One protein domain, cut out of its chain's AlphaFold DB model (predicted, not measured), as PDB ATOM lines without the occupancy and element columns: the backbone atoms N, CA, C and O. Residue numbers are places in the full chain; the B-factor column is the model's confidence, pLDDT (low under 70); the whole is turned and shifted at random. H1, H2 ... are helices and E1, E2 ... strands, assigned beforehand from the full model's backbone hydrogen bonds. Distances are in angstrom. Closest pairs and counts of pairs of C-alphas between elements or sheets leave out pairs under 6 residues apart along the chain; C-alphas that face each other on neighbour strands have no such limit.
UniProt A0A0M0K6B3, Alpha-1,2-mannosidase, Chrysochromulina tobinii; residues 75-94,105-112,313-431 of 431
ATOM      1  N   ALA A  75     194.301 148.736 165.167       92.50
ATOM      2  CA  ALA A  75     193.002 148.130 165.442       92.50
ATOM      3  C   ALA A  75     193.114 146.981 166.458       92.50
ATOM      4  O   ALA A  75     192.314 146.926 167.389       92.50
ATOM      5  N   SER A  76     194.132 146.121 166.337       90.12
ATOM      6  CA  SER A  76     194.401 145.053 167.308       90.12
ATOM      7  C   SER A  76     194.715 145.607 168.697       90.12
ATOM      8  O   SER A  76     194.141 145.148 169.680       90.12
ATOM      9  N   TRP A  77     195.561 146.639 168.783       91.75
ATOM     10  CA  TRP A  77     195.855 147.315 170.049       91.75
ATOM     11  C   TRP A  77     194.618 147.972 170.659       91.75
ATOM     12  O   TRP A  77     194.354 147.786 171.842       91.75
ATOM     13  N   ALA A  78     193.817 148.676 169.856       91.00
ATOM     14  CA  ALA A  78     192.568 149.269 170.319       91.00
ATOM     15  C   ALA A  78     191.595 148.203 170.849       91.00
ATOM     16  O   ALA A  78     190.976 148.405 171.891       91.00
ATOM     17  N   ALA A  79     191.490 147.052 170.179       88.25
ATOM     18  CA  ALA A  79     190.653 145.946 170.630       88.25
ATOM     19  C   ALA A  79     191.151 145.347 171.957       88.25
ATOM     20  O   ALA A  79     190.347 145.193 172.878       88.25
ATOM     21  N   LEU A  80     192.453 145.074 172.088       85.88
ATOM     22  CA  LEU A  80     193.054 144.543 173.321       85.88
ATOM     23  C   LEU A  80     192.877 145.504 174.502       85.88
ATOM     24  O   LEU A  80     192.402 145.115 175.566       85.88
ATOM     25  N   MET A  81     193.187 146.784 174.292       89.94
ATOM     26  CA  MET A  81     193.123 147.800 175.342       89.94
ATOM     27  C   MET A  81     191.692 148.238 175.672       89.94
ATOM     28  O   MET A  81     191.472 148.798 176.741       89.94
ATOM     29  N   SER A  82     190.701 147.936 174.822       89.56
ATOM     30  CA  SER A  82     189.287 148.269 175.078       89.56
ATOM     31  C   SER A  82     188.695 147.590 176.317       89.56
ATOM     32  O   SER A  82     187.574 147.893 176.700       89.56
ATOM     33  N   GLY A  83     189.405 146.639 176.931       90.12
ATOM     34  CA  GLY A  83     189.003 146.050 178.207       90.12
ATOM     35  C   GLY A  83     189.166 146.985 179.407       90.12
ATOM     36  O   GLY A  83     188.624 146.673 180.460       90.12
ATOM     37  N   VAL A  84     189.879 148.107 179.276       93.25
ATOM     38  CA  VAL A  84     190.089 149.082 180.356       93.25
ATOM     39  C   VAL A  84     189.774 150.473 179.827       93.25
ATOM     40  O   VAL A  84     190.450 150.973 178.929       93.25
ATOM     41  N   GLU A  85     188.754 151.116 180.387       95.38
ATOM     42  CA  GLU A  85     188.298 152.428 179.929       95.38
ATOM     43  C   GLU A  85     188.257 153.437 181.072       95.38
ATOM     44  O   GLU A  85     187.661 153.185 182.117       95.38
ATOM     45  N   VAL A  86     188.856 154.605 180.840       97.69
ATOM     46  CA  VAL A  86     188.715 155.776 181.709       97.69
ATOM     47  C   VAL A  86     187.500 156.563 181.222       97.69
ATOM     48  O   VAL A  86     187.530 157.138 180.135       97.69
ATOM     49  N   ILE A  87     186.422 156.546 182.004       98.12
ATOM     50  CA  ILE A  87     185.163 157.233 181.688       98.12
ATOM     51  C   ILE A  87     185.204 158.679 182.188       98.12
ATOM     52  O   ILE A  87     184.761 159.588 181.488       98.12
ATOM     53  N   ASP A  88     185.785 158.887 183.370       97.81
ATOM     54  CA  ASP A  88     186.025 160.205 183.948       97.81
ATOM     55  C   ASP A  88     187.429 160.243 184.559       97.81
ATOM     56  O   ASP A  88     187.732 159.554 185.537       97.81
ATOM     57  N   ALA A  89     188.299 161.054 183.959       96.06
ATOM     58  CA  ALA A  89     189.688 161.208 184.371       96.06
ATOM     59  C   ALA A  89     189.864 162.174 185.561       96.06
ATOM     60  O   ALA A  89     190.996 162.418 185.975       96.06
ATOM     61  N   ALA A  90     188.778 162.716 186.125       94.88
ATOM     62  CA  ALA A  90     188.806 163.766 187.137       94.88
ATOM     63  C   ALA A  90     189.625 164.987 186.666       94.88
ATOM     64  O   ALA A  90     189.428 165.502 185.566       94.88
ATOM     65  N   ASP A  91     190.560 165.455 187.492       94.00
ATOM     66  CA  ASP A  91     191.508 166.526 187.181       94.00
ATOM     67  C   ASP A  91     192.827 166.011 186.570       94.00
ATOM     68  O   ASP A  91     193.844 166.703 186.639       94.00
ATOM     69  N   ALA A  92     192.843 164.801 185.998       94.81
ATOM     70  CA  ALA A  92     194.048 164.252 185.387       94.81
ATOM     71  C   ALA A  92     194.441 164.964 184.082       94.81
ATOM     72  O   ALA A  92     193.629 165.276 183.208       94.81
ATOM     73  N   SER A  93     195.740 165.178 183.945       95.69
ATOM     74  CA  SER A  93     196.425 165.720 182.782       95.69
ATOM     75  C   SER A  93     196.545 164.703 181.641       95.69
ATOM     76  O   SER A  93     196.412 163.490 181.811       95.69
ATOM     77  N   THR A  94     196.881 165.199 180.446       96.25
ATOM     78  CA  THR A  94     197.208 164.343 179.297       96.25
ATOM     79  C   THR A  94     198.407 163.433 179.574       96.25
ATOM     80  O   THR A  94     198.421 162.298 179.100       96.25
ATOM     81  N   TYR A 105     199.386 149.235 177.988       93.31
ATOM     82  CA  TYR A 105     200.049 148.682 176.804       93.31
ATOM     83  C   TYR A 105     201.168 147.696 177.179       93.31
ATOM     84  O   TYR A 105     201.230 146.598 176.623       93.31
ATOM     85  N   ARG A 106     202.025 148.056 178.143       91.38
ATOM     86  CA  ARG A 106     203.158 147.226 178.580       91.38
ATOM     87  C   ARG A 106     202.714 145.908 179.213       91.38
ATOM     88  O   ARG A 106     203.367 144.897 178.969       91.38
ATOM     89  N   THR A 107     201.566 145.867 179.898       88.25
ATOM     90  CA  THR A 107     201.025 144.616 180.470       88.25
ATOM     91  C   THR A 107     200.594 143.582 179.423       88.25
ATOM     92  O   THR A 107     200.355 142.434 179.772       88.25
ATOM     93  N   PHE A 108     200.476 143.962 178.146       85.50
ATOM     94  CA  PHE A 108     200.152 143.041 177.047       85.50
ATOM     95  C   PHE A 108     201.375 142.601 176.232       85.50
ATOM     96  O   PHE A 108     201.226 141.827 175.286       85.50
ATOM     97  N   LEU A 109     202.578 143.097 176.542       81.81
ATOM     98  CA  LEU A 109     203.790 142.742 175.796       81.81
ATOM     99  C   LEU A 109     204.350 141.372 176.185       81.81
ATOM    100  O   LEU A 109     205.029 140.744 175.370       81.81
ATOM    101  N   ALA A 110     204.078 140.920 177.410       71.81
ATOM    102  CA  ALA A 110     204.621 139.689 177.956       71.81
ATOM    103  C   ALA A 110     203.570 138.885 178.754       71.81
ATOM    104  O   ALA A 110     202.668 139.482 179.339       71.81
ATOM    105  N   PRO A 111     203.679 137.541 178.791       61.25
ATOM    106  CA  PRO A 111     204.647 136.733 178.048       61.25
ATOM    107  C   PRO A 111     204.372 136.788 176.538       61.25
ATOM    108  O   PRO A 111     203.226 136.724 176.095       61.25
ATOM    109  N   SER A 112     205.426 136.918 175.728       56.62
ATOM    110  CA  SER A 112     205.278 136.859 174.274       56.62
ATOM    111  C   SER A 112     204.814 135.462 173.872       56.62
ATOM    112  O   SER A 112     205.317 134.472 174.405       56.62
ATOM    113  N   GLY A 313     206.411 144.034 182.372       90.12
ATOM    114  CA  GLY A 313     205.170 144.742 182.666       90.12
ATOM    115  C   GLY A 313     204.757 144.690 184.136       90.12
ATOM    116  O   GLY A 313     203.662 145.149 184.447       90.12
ATOM    117  N   THR A 314     205.595 144.180 185.039       92.00
ATOM    118  CA  THR A 314     205.336 144.131 186.486       92.00
ATOM    119  C   THR A 314     205.138 145.528 187.078       92.00
ATOM    120  O   THR A 314     204.091 145.801 187.675       92.00
ATOM    121  N   MET A 315     206.074 146.458 186.847       95.12
ATOM    122  CA  MET A 315     205.937 147.841 187.331       95.12
ATOM    123  C   MET A 315     204.755 148.558 186.675       95.12
ATOM    124  O   MET A 315     204.022 149.305 187.326       95.12
ATOM    125  N   SER A 316     204.539 148.300 185.386       96.50
ATOM    126  CA  SER A 316     203.384 148.814 184.653       96.50
ATOM    127  C   SER A 316     202.051 148.291 185.203       96.50
ATOM    128  O   SER A 316     201.113 149.070 185.369       96.50
ATOM    129  N   ALA A 317     201.951 147.007 185.548       96.25
ATOM    130  CA  ALA A 317     200.755 146.420 186.146       96.25
ATOM    131  C   ALA A 317     200.483 147.007 187.535       96.25
ATOM    132  O   ALA A 317     199.336 147.349 187.833       96.25
ATOM    133  N   TRP A 318     201.527 147.190 188.353       97.75
ATOM    134  CA  TRP A 318     201.406 147.873 189.642       97.75
ATOM    135  C   TRP A 318     200.833 149.281 189.468       97.75
ATOM    136  O   TRP A 318     199.870 149.642 190.143       97.75
ATOM    137  N   LEU A 319     201.360 150.046 188.508       98.06
ATOM    138  CA  LEU A 319     200.876 151.391 188.202       98.06
ATOM    139  C   LEU A 319     199.408 151.387 187.750       98.06
ATOM    140  O   LEU A 319     198.646 152.244 188.199       98.06
ATOM    141  N   VAL A 320     198.983 150.445 186.900       97.88
ATOM    142  CA  VAL A 320     197.573 150.319 186.483       97.88
ATOM    143  C   VAL A 320     196.676 150.095 187.700       97.88
ATOM    144  O   VAL A 320     195.728 150.855 187.901       97.88
ATOM    145  N   TRP A 321     197.005 149.107 188.530       97.75
ATOM    146  CA  TRP A 321     196.252 148.761 189.735       97.75
ATOM    147  C   TRP A 321     196.190 149.930 190.732       97.75
ATOM    148  O   TRP A 321     195.100 150.368 191.113       97.75
ATOM    149  N   ALA A 322     197.336 150.532 191.054       98.12
ATOM    150  CA  ALA A 322     197.415 151.693 191.934       98.12
ATOM    151  C   ALA A 322     196.607 152.889 191.402       98.12
ATOM    152  O   ALA A 322     195.908 153.548 192.170       98.12
ATOM    153  N   THR A 323     196.635 153.140 190.087       98.06
ATOM    154  CA  THR A 323     195.884 154.243 189.459       98.06
ATOM    155  C   THR A 323     194.373 154.041 189.570       98.06
ATOM    156  O   THR A 323     193.646 155.007 189.812       98.06
ATOM    157  N   VAL A 324     193.882 152.804 189.430       97.62
ATOM    158  CA  VAL A 324     192.449 152.492 189.594       97.62
ATOM    159  C   VAL A 324     192.037 152.309 191.058       97.62
ATOM    160  O   VAL A 324     190.857 152.127 191.335       97.62
ATOM    161  N   GLY A 325     192.981 152.386 192.003       97.19
ATOM    162  CA  GLY A 325     192.703 152.317 193.437       97.19
ATOM    163  C   GLY A 325     192.468 150.905 193.974       97.19
ATOM    164  O   GLY A 325     191.802 150.757 194.996       97.19
ATOM    165  N   LEU A 326     192.999 149.875 193.315       96.88
ATOM    166  CA  LEU A 326     192.911 148.481 193.759       96.88
ATOM    167  C   LEU A 326     194.283 147.816 193.715       96.88
ATOM    168  O   LEU A 326     195.126 148.217 192.926       96.88
ATOM    169  N   TYR A 327     194.493 146.763 194.498       97.00
ATOM    170  CA  TYR A 327     195.686 145.927 194.380       97.00
ATOM    171  C   TYR A 327     195.373 144.455 194.630       97.00
ATOM    172  O   TYR A 327     194.868 144.133 195.708       97.00
ATOM    173  N   PRO A 328     195.647 143.551 193.676       93.62
ATOM    174  CA  PRO A 328     195.451 142.124 193.886       93.62
ATOM    175  C   PRO A 328     196.505 141.567 194.847       93.62
ATOM    176  O   PRO A 328     197.708 141.734 194.638       93.62
ATOM    177  N   LEU A 329     196.067 140.832 195.865       88.75
ATOM    178  CA  LEU A 329     196.958 139.991 196.653       88.75
ATOM    179  C   LEU A 329     197.129 138.670 195.915       88.75
ATOM    180  O   LEU A 329     196.242 137.812 195.942       88.75
ATOM    181  N   ALA A 330     198.265 138.535 195.229       81.38
ATOM    182  CA  ALA A 330     198.628 137.318 194.512       81.38
ATOM    183  C   ALA A 330     198.423 136.074 195.398       81.38
ATOM    184  O   ALA A 330     198.509 136.155 196.625       81.38
ATOM    185  N   GLY A 331     198.115 134.928 194.781       75.94
ATOM    186  CA  GLY A 331     197.870 133.654 195.482       75.94
ATOM    187  C   GLY A 331     196.597 133.605 196.339       75.94
ATOM    188  O   GLY A 331     196.312 132.579 196.952       75.94
ATOM    189  N   SER A 332     195.811 134.683 196.365       82.50
ATOM    190  CA  SER A 332     194.516 134.759 197.039       82.50
ATOM    191  C   SER A 332     193.425 135.249 196.082       82.50
ATOM    192  O   SER A 332     193.699 135.631 194.943       82.50
ATOM    193  N   ASP A 333     192.179 135.259 196.547       86.06
ATOM    194  CA  ASP A 333     191.073 135.916 195.853       86.06
ATOM    195  C   ASP A 333     190.854 137.359 196.338       86.06
ATOM    196  O   ASP A 333     189.838 137.957 196.013       86.06
ATOM    197  N   THR A 334     191.765 137.929 197.127       90.00
ATOM    198  CA  THR A 334     191.564 139.217 197.800       90.00
ATOM    199  C   THR A 334     192.226 140.375 197.052       90.00
ATOM    200  O   THR A 334     193.331 140.266 196.528       90.00
ATOM    201  N   PHE A 335     191.558 141.525 197.055       94.56
ATOM    202  CA  PHE A 335     192.038 142.808 196.565       94.56
ATOM    203  C   PHE A 335     192.020 143.820 197.707       94.56
ATOM    204  O   PHE A 335     191.051 143.879 198.462       94.56
ATOM    205  N   VAL A 336     193.059 144.643 197.808       95.88
ATOM    206  CA  VAL A 336     193.110 145.778 198.736       95.88
ATOM    207  C   VAL A 336     192.567 147.019 198.036       95.88
ATOM    208  O   VAL A 336     192.949 147.313 196.903       95.88
ATOM    209  N   VAL A 337     191.686 147.755 198.710       97.25
ATOM    210  CA  VAL A 337     191.178 149.051 198.249       97.25
ATOM    211  C   VAL A 337     192.150 150.148 198.672       97.25
ATOM    212  O   VAL A 337     192.466 150.296 199.852       97.25
ATOM    213  N   GLY A 338     192.630 150.910 197.693       95.94
ATOM    214  CA  GLY A 338     193.511 152.059 197.879       95.94
ATOM    215  C   GLY A 338     192.814 153.366 197.523       95.94
ATOM    216  O   GLY A 338     191.624 153.545 197.771       95.94
ATOM    217  N   SER A 339     193.568 154.288 196.924       97.25
ATOM    218  CA  SER A 339     193.044 155.572 196.462       97.25
ATOM    219  C   SER A 339     193.107 155.662 194.937       97.25
ATOM    220  O   SER A 339     194.202 155.827 194.396       97.25
ATOM    221  N   PRO A 340     191.969 155.648 194.227       97.56
ATOM    222  CA  PRO A 340     191.951 155.865 192.784       97.56
ATOM    223  C   PRO A 340     192.430 157.277 192.417       97.56
ATOM    224  O   PRO A 340     192.280 158.237 193.184       97.56
ATOM    225  N   ARG A 341     193.023 157.404 191.227       96.75
ATOM    226  CA  ARG A 341     193.429 158.687 190.634       96.75
ATOM    227  C   ARG A 341     192.354 159.284 189.726       96.75
ATOM    228  O   ARG A 341     192.228 160.506 189.673       96.75
ATOM    229  N   PHE A 342     191.611 158.431 189.027       98.00
ATOM    230  CA  PHE A 342     190.516 158.807 188.133       98.00
ATOM    231  C   PHE A 342     189.165 158.689 188.847       98.00
ATOM    232  O   PHE A 342     189.017 157.876 189.759       98.00
ATOM    233  N   ALA A 343     188.181 159.486 188.428       98.25
ATOM    234  CA  ALA A 343     186.841 159.476 189.017       98.25
ATOM    235  C   ALA A 343     185.997 158.287 188.546       98.25
ATOM    236  O   ALA A 343     185.147 157.812 189.291       98.25
ATOM    237  N   HIS A 344     186.215 157.770 187.335       98.56
ATOM    238  CA  HIS A 344     185.517 156.573 186.870       98.56
ATOM    239  C   HIS A 344     186.374 155.787 185.886       98.56
ATOM    240  O   HIS A 344     186.726 156.277 184.810       98.56
ATOM    241  N   VAL A 345     186.677 154.543 186.250       98.12
ATOM    242  CA  VAL A 345     187.307 153.547 185.378       98.12
ATOM    243  C   VAL A 345     186.410 152.325 185.307       98.12
ATOM    244  O   VAL A 345     185.840 151.918 186.317       98.12
ATOM    245  N   ARG A 346     186.315 151.704 184.135       95.25
ATOM    246  CA  ARG A 346     185.688 150.392 183.988       95.25
ATOM    247  C   ARG A 346     186.657 149.366 183.422       95.25
ATOM    248  O   ARG A 346     187.415 149.657 182.496       95.25
ATOM    249  N   ILE A 347     186.613 148.160 183.976       93.12
ATOM    250  CA  ILE A 347     187.448 147.023 183.582       93.12
ATOM    251  C   ILE A 347     186.532 145.873 183.167       93.12
ATOM    252  O   ILE A 347     185.645 145.475 183.918       93.12
ATOM    253  N   ARG A 348     186.728 145.327 181.971       90.19
ATOM    254  CA  ARG A 348     185.973 144.175 181.476       90.19
ATOM    255  C   ARG A 348     186.540 142.893 182.072       90.19
ATOM    256  O   ARG A 348     187.724 142.597 181.924       90.19
ATOM    257  N   LEU A 349     185.685 142.123 182.734       85.62
ATOM    258  CA  LEU A 349     186.052 140.897 183.434       85.62
ATOM    259  C   LEU A 349     185.945 139.677 182.510       85.62
ATOM    260  O   LEU A 349     185.089 139.625 181.633       85.62
ATOM    261  N   GLY A 350     186.791 138.666 182.732       68.25
ATOM    262  CA  GLY A 350     186.704 137.368 182.046       68.25
ATOM    263  C   GLY A 350     187.458 137.251 180.716       68.25
ATOM    264  O   GLY A 350     187.329 136.232 180.054       68.25
ATOM    265  N   GLY A 351     188.243 138.258 180.312       59.56
ATOM    266  CA  GLY A 351     189.137 138.178 179.142       59.56
ATOM    267  C   GLY A 351     188.447 138.126 177.770       59.56
ATOM    268  O   GLY A 351     189.113 138.242 176.745       59.56
ATOM    269  N   GLU A 352     187.120 138.006 177.726       57.19
ATOM    270  CA  GLU A 352     186.327 138.018 176.500       57.19
ATOM    271  C   GLU A 352     185.794 139.423 176.195       57.19
ATOM    272  O   GLU A 352     185.444 140.204 177.083       57.19
ATOM    273  N   SER A 353     185.651 139.742 174.908       59.84
ATOM    274  CA  SER A 353     185.112 141.022 174.430       59.84
ATOM    275  C   SER A 353     183.654 141.295 174.855       59.84
ATOM    276  O   SER A 353     183.184 142.423 174.696       59.84
ATOM    277  N   ALA A 354     182.965 140.310 175.444       68.25
ATOM    278  CA  ALA A 354     181.578 140.381 175.909       68.25
ATOM    279  C   ALA A 354     181.392 140.136 177.425       68.25
ATOM    280  O   ALA A 354     180.262 139.938 177.872       68.25
ATOM    281  N   GLY A 355     182.470 140.137 178.217       78.88
ATOM    282  CA  GLY A 355     182.383 139.955 179.670       78.88
ATOM    283  C   GLY A 355     181.705 141.118 180.419       78.88
ATOM    284  O   GLY A 355     181.584 142.217 179.868       78.88
ATOM    285  N   PRO A 356     181.253 140.899 181.671       88.56
ATOM    286  CA  PRO A 356     180.670 141.951 182.497       88.56
ATOM    287  C   PRO A 356     181.714 143.014 182.860       88.56
ATOM    288  O   PRO A 356     182.917 142.747 182.892       88.56
ATOM    289  N   TRP A 357     181.246 144.220 183.161       92.44
ATOM    290  CA  TRP A 357     182.105 145.319 183.599       92.44
ATOM    291  C   TRP A 357     182.221 145.369 185.119       92.44
ATOM    292  O   TRP A 357     181.230 145.217 185.828       92.44
ATOM    293  N   LEU A 358     183.428 145.620 185.610       94.62
ATOM    294  CA  LEU A 358     183.670 146.188 186.925       94.62
ATOM    295  C   LEU A 358     183.792 147.701 186.761       94.62
ATOM    296  O   LEU A 358     184.762 148.178 186.175       94.62
ATOM    297  N   ASP A 359     182.822 148.437 187.283       97.19
ATOM    298  CA  ASP A 359     182.861 149.889 187.396       97.19
ATOM    299  C   ASP A 359     183.502 150.280 188.733       97.19
ATOM    300  O   ASP A 359     183.047 149.859 189.795       97.19
ATOM    301  N   ILE A 360     184.557 151.090 188.681       98.12
ATOM    302  CA  ILE A 360     185.200 151.703 189.844       98.12
ATOM    303  C   ILE A 360     184.901 153.197 189.774       98.12
ATOM    304  O   ILE A 360     185.441 153.904 188.920       98.12
ATOM    305  N   VAL A 361     184.007 153.659 190.644       98.69
ATOM    306  CA  VAL A 361     183.491 155.030 190.670       98.69
ATOM    307  C   VAL A 361     183.979 155.719 191.938       98.69
ATOM    308  O   VAL A 361     183.588 155.362 193.044       98.69
ATOM    309  N   ALA A 362     184.832 156.720 191.776       98.50
ATOM    310  CA  ALA A 362     185.411 157.516 192.840       98.50
ATOM    311  C   ALA A 362     184.796 158.920 192.843       98.50
ATOM    312  O   ALA A 362     185.269 159.855 192.188       98.50
ATOM    313  N   HIS A 363     183.710 159.065 193.595       98.31
ATOM    314  CA  HIS A 363     182.997 160.325 193.758       98.31
ATOM    315  C   HIS A 363     183.931 161.369 194.364       98.31
ATOM    316  O   HIS A 363     184.514 161.140 195.422       98.31
ATOM    317  N   ASN A 364     184.036 162.531 193.711       96.62
ATOM    318  CA  ASN A 364     184.867 163.656 194.153       96.62
ATOM    319  C   ASN A 364     186.387 163.367 194.162       96.62
ATOM    320  O   ASN A 364     187.138 164.105 194.801       96.62
ATOM    321  N   ALA A 365     186.870 162.337 193.454       96.19
ATOM    322  CA  ALA A 365     188.306 162.095 193.303       96.19
ATOM    323  C   ALA A 365     189.013 163.293 192.650       96.19
ATOM    324  O   ALA A 365     188.508 163.892 191.702       96.19
ATOM    325  N   SER A 366     190.189 163.653 193.162       94.88
ATOM    326  CA  SER A 366     191.038 164.697 192.576       94.88
ATOM    327  C   SER A 366     192.493 164.543 193.030       94.88
ATOM    328  O   SER A 366     192.832 163.623 193.784       94.88
ATOM    329  N   GLY A 367     193.367 165.466 192.630       90.81
ATOM    330  CA  GLY A 367     194.697 165.632 193.223       90.81
ATOM    331  C   GLY A 367     194.675 166.007 194.713       90.81
ATOM    332  O   GLY A 367     195.690 165.863 195.387       90.81
ATOM    333  N   ARG A 368     193.539 166.482 195.251       92.94
ATOM    334  CA  ARG A 368     193.390 166.857 196.674       92.94
ATOM    335  C   ARG A 368     192.582 165.863 197.497       92.94
ATOM    336  O   ARG A 368     192.809 165.761 198.697       92.94
ATOM    337  N   ASN A 369     191.634 165.171 196.874       97.12
ATOM    338  CA  ASN A 369     190.740 164.243 197.557       97.12
ATOM    339  C   ASN A 369     191.244 162.821 197.320       97.12
ATOM    340  O   ASN A 369     190.919 162.205 196.301       97.12
ATOM    341  N   LEU A 370     192.088 162.344 198.233       95.94
ATOM    342  CA  LEU A 370     192.744 161.037 198.149       95.94
ATOM    343  C   LEU A 370     192.202 160.009 199.150       95.94
ATOM    344  O   LEU A 370     192.462 158.822 199.011       95.94
ATOM    345  N   TYR A 371     191.468 160.425 200.178       97.12
ATOM    346  CA  TYR A 371     191.042 159.509 201.233       97.12
ATOM    347  C   TYR A 371     189.655 158.966 200.930       97.12
ATOM    348  O   TYR A 371     188.738 159.734 200.661       97.12
ATOM    349  N   VAL A 372     189.491 157.646 200.981       96.62
ATOM    350  CA  VAL A 372     188.171 157.011 200.903       96.62
ATOM    351  C   VAL A 372     187.467 157.250 202.234       96.62
ATOM    352  O   VAL A 372     187.916 156.718 203.239       96.62
ATOM    353  N   GLU A 373     186.392 158.032 202.268       94.75
ATOM    354  CA  GLU A 373     185.588 158.294 203.478       94.75
ATOM    355  C   GLU A 373     184.442 157.288 203.637       94.75
ATOM    356  O   GLU A 373     183.997 156.980 204.741       94.75
ATOM    357  N   ARG A 374     183.966 156.747 202.515       95.12
ATOM    358  CA  ARG A 374     182.935 155.711 202.455       95.12
ATOM    359  C   ARG A 374     183.168 154.851 201.225       95.12
ATOM    360  O   ARG A 374     183.591 155.361 200.189       95.12
ATOM    361  N   ALA A 375     182.822 153.573 201.316       96.56
ATOM    362  CA  ALA A 375     182.836 152.675 200.175       96.56
ATOM    363  C   ALA A 375     181.645 151.717 200.179       96.56
ATOM    364  O   ALA A 375     181.167 151.294 201.236       96.56
ATOM    365  N   THR A 376     181.191 151.352 198.986       97.12
ATOM    366  CA  THR A 376     180.196 150.298 198.782       97.12
ATOM    367  C   THR A 376     180.587 149.408 197.614       97.12
ATOM    368  O   THR A 376     181.120 149.891 196.617       97.12
ATOM    369  N   ILE A 377     180.252 148.125 197.696       95.50
ATOM    370  CA  ILE A 377     180.392 147.169 196.600       95.50
ATOM    371  C   ILE A 377     179.012 146.616 196.251       95.50
ATOM    372  O   ILE A 377     178.361 145.958 197.055       95.50
ATOM    373  N   ASN A 378     178.543 146.896 195.035       93.75
ATOM    374  CA  ASN A 378     177.203 146.536 194.559       93.75
ATOM    375  C   ASN A 378     176.064 147.074 195.451       93.75
ATOM    376  O   ASN A 378     175.031 146.424 195.595       93.75
ATOM    377  N   GLY A 379     176.262 148.258 196.042       94.44
ATOM    378  CA  GLY A 379     175.314 148.918 196.946       94.44
ATOM    379  C   GLY A 379     175.449 148.534 198.424       94.44
ATOM    380  O   GLY A 379     174.935 149.259 199.275       94.44
ATOM    381  N   ASP A 380     176.173 147.459 198.743       94.00
ATOM    382  CA  ASP A 380     176.416 147.033 200.123       94.00
ATOM    383  C   ASP A 380     177.612 147.788 200.717       94.00
ATOM    384  O   ASP A 380     178.624 147.983 200.038       94.00
ATOM    385  N   VAL A 381     177.515 148.209 201.984       94.44
ATOM    386  CA  VAL A 381     178.612 148.889 202.693       94.44
ATOM    387  C   VAL A 381     179.827 147.974 202.768       94.44
ATOM    388  O   VAL A 381     179.731 146.802 203.132       94.44
ATOM    389  N   LEU A 382     180.984 148.528 202.413       92.62
ATOM    390  CA  LEU A 382     182.249 147.828 202.500       92.62
ATOM    391  C   LEU A 382     182.896 148.133 203.864       92.62
ATOM    392  O   LEU A 382     183.369 149.237 204.105       92.62
ATOM    393  N   GLU A 383     182.889 147.154 204.770       86.94
ATOM    394  CA  GLU A 383     183.309 147.318 206.180       86.94
ATOM    395  C   GLU A 383     184.830 147.267 206.399       86.94
ATOM    396  O   GLU A 383     185.326 147.624 207.467       86.94
ATOM    397  N   ALA A 384     185.586 146.824 205.395       90.44
ATOM    398  CA  ALA A 384     187.042 146.730 205.425       90.44
ATOM    399  C   ALA A 384     187.615 147.102 204.049       90.44
ATOM    400  O   ALA A 384     186.928 146.907 203.050       90.44
ATOM    401  N   PRO A 385     188.879 147.549 203.944       93.19
ATOM    402  CA  PRO A 385     189.510 147.909 202.671       93.19
ATOM    403  C   PRO A 385     189.881 146.669 201.834       93.19
ATOM    404  O   PRO A 385     190.926 146.644 201.193       93.19
ATOM    405  N   LEU A 386     189.071 145.609 201.878       93.56
ATOM    406  CA  LEU A 386     189.326 144.312 201.266       93.56
ATOM    407  C   LEU A 386     188.105 143.868 200.463       93.56
ATOM    408  O   LEU A 386     186.983 143.893 200.962       93.56
ATOM    409  N   LEU A 387     188.340 143.423 199.235       92.94
ATOM    410  CA  LEU A 387     187.335 142.866 198.334       92.94
ATOM    411  C   LEU A 387     187.744 141.455 197.938       92.94
ATOM    412  O   LEU A 387     188.915 141.208 197.679       92.94
ATOM    413  N   THR A 388     186.794 140.539 197.822       90.88
ATOM    414  CA  THR A 388     187.048 139.221 197.236       90.88
ATOM    415  C   THR A 388     186.759 139.228 195.738       90.88
ATOM    416  O   THR A 388     185.907 139.967 195.234       90.88
ATOM    417  N   PHE A 389     187.405 138.334 195.000       87.38
ATOM    418  CA  PHE A 389     187.199 138.155 193.570       87.38
ATOM    419  C   PHE A 389     185.738 137.814 193.268       87.38
ATOM    420  O   PHE A 389     185.191 138.274 192.274       87.38
ATOM    421  N   SER A 390     185.064 137.082 194.160       87.25
ATOM    422  CA  SER A 390     183.633 136.777 194.049       87.25
ATOM    423  C   SER A 390     182.719 138.000 194.211       87.25
ATOM    424  O   SER A 390     181.624 138.021 193.645       87.25
ATOM    425  N   GLN A 391     183.147 139.039 194.936       88.81
ATOM    426  CA  GLN A 391     182.421 140.312 194.996       88.81
ATOM    427  C   GLN A 391     182.568 141.119 193.697       88.81
ATOM    428  O   GLN A 391     181.622 141.818 193.321       88.81
ATOM    429  N   LEU A 392     183.714 140.991 193.015       85.75
ATOM    430  CA  LEU A 392     184.020 141.662 191.746       85.75
ATOM    431  C   LEU A 392     183.419 140.934 190.536       85.75
ATOM    432  O   LEU A 392     182.863 141.562 189.642       85.75
ATOM    433  N   VAL A 393     183.509 139.604 190.500       76.50
ATOM    434  CA  VAL A 393     183.094 138.775 189.365       76.50
ATOM    435  C   VAL A 393     181.711 138.204 189.623       76.50
ATOM    436  O   VAL A 393     181.532 137.086 190.110       76.50
ATOM    437  N   ARG A 394     180.701 139.004 189.279       72.06
ATOM    438  CA  ARG A 394     179.302 138.571 189.238       72.06
ATOM    439  C   ARG A 394     178.899 138.196 187.804       72.06
ATOM    440  O   ARG A 394     179.517 138.654 186.849       72.06
ATOM    441  N   PRO A 395     177.807 137.426 187.610       70.56
ATOM    442  CA  PRO A 395     177.231 137.191 186.277       70.56
ATOM    443  C   PRO A 395     176.750 138.470 185.566       70.56
ATOM    444  O   PRO A 395     176.339 138.426 184.411       70.56
ATOM    445  N   ARG A 396     176.715 139.595 186.286       81.94
ATOM    446  CA  ARG A 396     176.351 140.934 185.821       81.94
ATOM    447  C   ARG A 396     177.481 141.891 186.185       81.94
ATOM    448  O   ARG A 396     178.374 141.512 186.936       81.94
ATOM    449  N   ASN A 397     177.394 143.126 185.701       88.62
ATOM    450  CA  ASN A 397     178.329 144.173 186.093       88.62
ATOM    451  C   ASN A 397     178.407 144.306 187.620       88.62
ATOM    452  O   ASN A 397     177.393 144.149 188.312       88.62
ATOM    453  N   ALA A 398     179.604 144.603 188.109       93.19
ATOM    454  CA  ALA A 398     179.862 144.951 189.492       93.19
ATOM    455  C   ALA A 398     180.227 146.432 189.590       93.19
ATOM    456  O   ALA A 398     180.824 146.985 188.668       93.19
ATOM    457  N   THR A 399     179.888 147.070 190.704       96.56
ATOM    458  CA  THR A 399     180.204 148.487 190.924       96.56
ATOM    459  C   THR A 399     180.816 148.680 192.301       96.56
ATOM    460  O   THR A 399     180.164 148.425 193.314       96.56
ATOM    461  N   LEU A 400     182.068 149.127 192.327       97.69
ATOM    462  CA  LEU A 400     182.746 149.647 193.506       97.69
ATOM    463  C   LEU A 400     182.585 151.168 193.511       97.69
ATOM    464  O   LEU A 400     183.101 151.842 192.622       97.69
ATOM    465  N   GLU A 401     181.888 151.702 194.507       98.44
ATOM    466  CA  GLU A 401     181.747 153.146 194.698       98.44
ATOM    467  C   GLU A 401     182.553 153.595 195.912       98.44
ATOM    468  O   GLU A 401     182.456 152.996 196.984       98.44
ATOM    469  N   LEU A 402     183.333 154.657 195.737       98.50
ATOM    470  CA  LEU A 402     184.219 155.249 196.731       98.50
ATOM    471  C   LEU A 402     183.888 156.740 196.834       98.50
ATOM    472  O   LEU A 402     183.905 157.448 195.830       98.50
ATOM    473  N   TRP A 403     183.581 157.231 198.028       98.19
ATOM    474  CA  TRP A 403     183.389 158.661 198.275       98.19
ATOM    475  C   TRP A 403     184.684 159.237 198.822       98.19
ATOM    476  O   TRP A 403     185.143 158.823 199.886       98.19
ATOM    477  N   MET A 404     185.278 160.154 198.063       97.88
ATOM    478  CA  MET A 404     186.615 160.667 198.324       97.88
ATOM    479  C   MET A 404     186.578 162.001 199.076       97.88
ATOM    480  O   MET A 404     185.789 162.897 198.754       97.88
ATOM    481  N   GLY A 405     187.513 162.160 200.006       96.69
ATOM    482  CA  GLY A 405     187.724 163.361 200.801       96.69
ATOM    483  C   GLY A 405     189.193 163.744 200.947       96.69
ATOM    484  O   GLY A 405     190.104 163.034 200.512       96.69
ATOM    485  N   ALA A 406     189.420 164.916 201.539       95.69
ATOM    486  CA  ALA A 406     190.750 165.506 201.721       95.69
ATOM    487  C   ALA A 406     191.311 165.332 203.142       95.69
ATOM    488  O   ALA A 406     192.494 165.596 203.355       95.69
ATOM    489  N   ASP A 407     190.491 164.907 204.107       92.38
ATOM    490  CA  ASP A 407     190.903 164.761 205.503       92.38
ATOM    491  C   ASP A 407     191.228 163.291 205.832       92.38
ATOM    492  O   ASP A 407     190.322 162.452 205.825       92.38
ATOM    493  N   PRO A 408     192.488 162.944 206.163       90.31
ATOM    494  CA  PRO A 408     192.836 161.582 206.562       90.31
ATOM    495  C   PRO A 408     192.095 161.108 207.820       90.31
ATOM    496  O   PRO A 408     191.952 159.901 208.003       90.31
ATOM    497  N   ALA A 409     191.622 162.011 208.686       85.62
ATOM    498  CA  ALA A 409     190.853 161.642 209.878       85.62
ATOM    499  C   ALA A 409     189.456 161.097 209.540       85.62
ATOM    500  O   ALA A 409     188.885 160.346 210.331       85.62
ATOM    501  N   MET A 410     188.933 161.445 208.361       83.31
ATOM    502  CA  MET A 410     187.656 160.954 207.840       83.31
ATOM    503  C   MET A 410     187.817 159.682 207.001       83.31
ATOM    504  O   MET A 410     186.823 159.132 206.535       83.31
ATOM    505  N   ALA A 411     189.050 159.194 206.808       85.12
ATOM    506  CA  ALA A 411     189.301 157.990 206.032       85.12
ATOM    507  C   ALA A 411     188.605 156.777 206.667       85.12
ATOM    508  O   ALA A 411     188.873 156.418 207.823       85.12
ATOM    509  N   ALA A 412     187.762 156.111 205.882       80.75
ATOM    510  CA  ALA A 412     187.177 154.823 206.191       80.75
ATOM    511  C   ALA A 412     188.272 153.832 206.593       80.75
ATOM    512  O   ALA A 412     189.389 153.838 206.064       80.75
ATOM    513  N   TRP A 413     187.931 152.971 207.550       84.56
ATOM    514  CA  TRP A 413     188.794 151.881 208.013       84.56
ATOM    515  C   TRP A 413     190.123 152.312 208.653       84.56
ATOM    516  O   TRP A 413     190.978 151.468 208.911       84.56
ATOM    517  N   SER A 414     190.292 153.604 208.950       73.56
ATOM    518  CA  SER A 414     191.291 154.069 209.911       73.56
ATOM    519  C   SER A 414     190.753 153.937 211.342       73.56
ATOM    520  O   SER A 414     189.535 153.925 211.547       73.56
ATOM    521  N   GLU A 415     191.628 153.875 212.352       65.56
ATOM    522  CA  GLU A 415     191.196 153.896 213.766       65.56
ATOM    523  C   GLU A 415     190.246 155.074 214.073       65.56
ATOM    524  O   GLU A 415     189.290 154.911 214.830       65.56
ATOM    525  N   GLY A 416     190.455 156.235 213.435       54.66
ATOM    526  CA  GLY A 416     189.576 157.406 213.543       54.66
ATOM    527  C   GLY A 416     188.250 157.255 212.789       54.66
ATOM    528  O   GLY A 416     187.193 157.564 213.340       54.66
ATOM    529  N   GLY A 417     188.276 156.712 211.569       52.78
ATOM    530  CA  GLY A 417     187.081 156.478 210.752       52.78
ATOM    531  C   GLY A 417     186.128 155.447 211.358       52.78
ATOM    532  O   GLY A 417     184.916 155.648 211.352       52.78
ATOM    533  N   LEU A 418     186.658 154.380 211.971       55.66
ATOM    534  CA  LEU A 418     185.859 153.381 212.695       55.66
ATOM    535  C   LEU A 418     185.182 153.963 213.949       55.66
ATOM    536  O   LEU A 418     184.101 153.506 214.326       55.66
ATOM    537  N   LEU A 419     185.797 154.963 214.592       48.66
ATOM    538  CA  LEU A 419     185.233 155.660 215.750       48.66
ATOM    539  C   LEU A 419     184.117 156.635 215.326       48.66
ATOM    540  O   LEU A 419     183.011 156.572 215.859       48.66
ATOM    541  N   MET A 420     184.374 157.460 214.305       51.50
ATOM    542  CA  MET A 420     183.425 158.443 213.755       51.50
ATOM    543  C   MET A 420     182.168 157.784 213.172       51.50
ATOM    544  O   MET A 420     181.059 158.268 213.388       51.50
ATOM    545  N   MET A 421     182.312 156.652 212.470       49.12
ATOM    546  CA  MET A 421     181.172 155.928 211.893       49.12
ATOM    547  C   MET A 421     180.255 155.366 212.992       49.12
ATOM    548  O   MET A 421     179.034 155.438 212.873       49.12
ATOM    549  N   ARG A 422     180.828 154.893 214.109       46.81
ATOM    550  CA  ARG A 422     180.065 154.433 215.285       46.81
ATOM    551  C   ARG A 422     179.337 155.574 215.995       46.81
ATOM    552  O   ARG A 422     178.201 155.386 216.418       46.81
ATOM    553  N   GLU A 423     179.958 156.746 216.112       46.00
ATOM    554  CA  GLU A 423     179.336 157.933 216.715       46.00
ATOM    555  C   GLU A 423     178.216 158.513 215.832       46.00
ATOM    556  O   GLU A 423     177.146 158.850 216.342       46.00
ATOM    557  N   ALA A 424     178.406 158.541 214.509       42.84
ATOM    558  CA  ALA A 424     177.384 158.967 213.553       42.84
ATOM    559  C   ALA A 424     176.175 158.012 213.539       42.84
ATOM    560  O   ALA A 424     175.032 158.461 213.636       42.84
ATOM    561  N   MET A 425     176.403 156.694 213.529       43.81
ATOM    562  CA  MET A 425     175.325 155.692 213.586       43.81
ATOM    563  C   MET A 425     174.577 155.696 214.929       43.81
ATOM    564  O   MET A 425     173.367 155.468 214.961       43.81
ATOM    565  N   ALA A 426     175.260 156.025 216.032       41.69
ATOM    566  CA  ALA A 426     174.619 156.228 217.330       41.69
ATOM    567  C   ALA A 426     173.735 157.492 217.369       41.69
ATOM    568  O   ALA A 426     172.768 157.536 218.131       41.69
ATOM    569  N   SER A 427     174.030 158.503 216.544       40.22
ATOM    570  CA  SER A 427     173.230 159.732 216.443       40.22
ATOM    571  C   SER A 427     171.985 159.600 215.552       40.22
ATOM    572  O   SER A 427     170.997 160.292 215.797       40.22
ATOM    573  N   ASP A 428     171.987 158.650 214.609       36.97
ATOM    574  CA  ASP A 428     170.872 158.369 213.687       36.97
ATOM    575  C   ASP A 428     169.894 157.283 214.188       36.97
ATOM    576  O   ASP A 428     168.969 156.881 213.479       36.97
ATOM    577  N   GLY A 429     170.043 156.822 215.435       32.12
ATOM    578  CA  GLY A 429     169.058 155.953 216.089       32.12
ATOM    579  C   GLY A 429     168.941 154.540 215.504       32.12
ATOM    580  O   GLY A 429     167.897 153.908 215.661       32.12
ATOM    581  N   GLN A 430     169.990 154.033 214.849       34.31
ATOM    582  CA  GLN A 430     170.093 152.626 214.449       34.31
ATOM    583  C   GLN A 430     171.017 151.848 215.392       34.31
ATOM    584  O   GLN A 430     172.107 151.437 215.005       34.31
ATOM    585  N   LEU A 431     170.550 151.631 216.623       35.19
ATOM    586  CA  LEU A 431     170.893 150.475 217.460       35.19
ATOM    587  C   LEU A 431     169.658 150.043 218.253       35.19
ATOM    588  O   LEU A 431     169.047 150.920 218.907       35.19
TER     589      LEU A 431
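AT A GLANCE: This is residues 75 to 94, 105 to 112 and 313 to 431 of the 431 residues of the protein "Alpha-1,2-mannosidase" of Chrysochromulina tobinii (UniProt A0A0M0K6B3). A twisted wall of five strands, E1, E4, E5, E8 and E6, has a smaller three-strand sheet, E2, E3 and E7, over part of one face, with H2 beside the small sheet and short H3 near one end of the strands. H1 and H4 lie at the two far ends of the longest axis, H1 beyond E1 and H4 beyond E6, and residues 422 to 431 stick out. The printed part has 147 residues with four named helices and eight named strands, in the order H1 E1 H2 E2 E3 E4 E5 E6 E7 H3 E8 H4. The large sheet, E1 E4 E5 E8 E6, is mixed; the small one, E2 E3 E7, is antiparallel, and the class is mixed, helices and strands. The whole is compact, with a radius of gyration of the C-alphas of 16.6 A, yet elongated in outline, spanning 56 by 34 by 26 A.

IN THESE COORDINATES: Find C-alpha 75 at (193.002, 148.130, 165.442); from there H1 runs to residue 81. E1 follows at residues 84 to 88, 12.4 A long. Past two cuts, look for C-alpha 313 at (205.170, 144.742, 182.666), where H2 begins; it runs 16.4 A to residue 324. Next come E2, residues 326 to 328, and E3, residues 334 to 337. E4 takes residues 344 to 348, 13.5 A; E5 residues 357 to 363, 18.1 A; E6 residues 371 to 377, 16.9 A. E7 is residues 386 to 388, H3 residues 389 to 392, and E8, the longest strand, residues 398 to 405, 23.0 A. H4, residues 415 to 427, is 19.1 A long and ends with C-alpha 427 at (173.230, 159.732, 216.443).

HOW THE PARTS SIT: Begin at edge strand E1, antiparallel to E4 at 160 degrees, with N 85 and O 346 2.9 A apart, within hydrogen-bond range. E4 and E5 form a hairpin, with N 358 and O 347 at 2.8 A. E5 and E8 are parallel at 15 degrees, with N 361 and O 400 at 2.8 A. E8 and the other edge strand, E6, are antiparallel, with N 403 and O 374 at 2.9 A. In the small sheet, look for N 336 and O 327, 2.8 A apart, in the hairpin E2 and E3, and for N 335 and O 387, 2.7 A apart, between the antiparallel E3 and E7. H2 stands at the small sheet's level, with a height over the sheet of 2.0 A on a local plane fitted to only just enough C-alphas, 6; the closest C-alphas of H2 and E2 are those of Trp 321 and Tyr 327, 5.5 A apart. H2 only grazes the large sheet with residues 320 to 324. H3 only grazes both sheets; the C-alphas of Leu 392 and Ala 398, its closest to E8, are 5.8 A apart. H4 only just is on the large sheet, with 5 pairs of C-alphas within 10 A, and only grazes it with residues 417 to 421. H1 is not on either sheet. In H1 and H2 every O i to N i+4 pair is within hydrogen-bond range, in H4 7 of 9 are, and H3 is too short for such a pair.

THE WHOLE: The two C-alphas farthest apart are those of Ser 112 and Gly 429, at 58.5 A. Residues 95 to 104 are not printed, with 16.1 A from C-alpha 94 to C-alpha 105; residues 113 to 312 are not printed, with 11.5 A from C-alpha 112 to C-alpha 313. Of the links printed whole, none is long. Mean pLDDT of the printed part is 85.4; look for values under 70 at residues 111 to 112, 350 to 354 and 415 to 431.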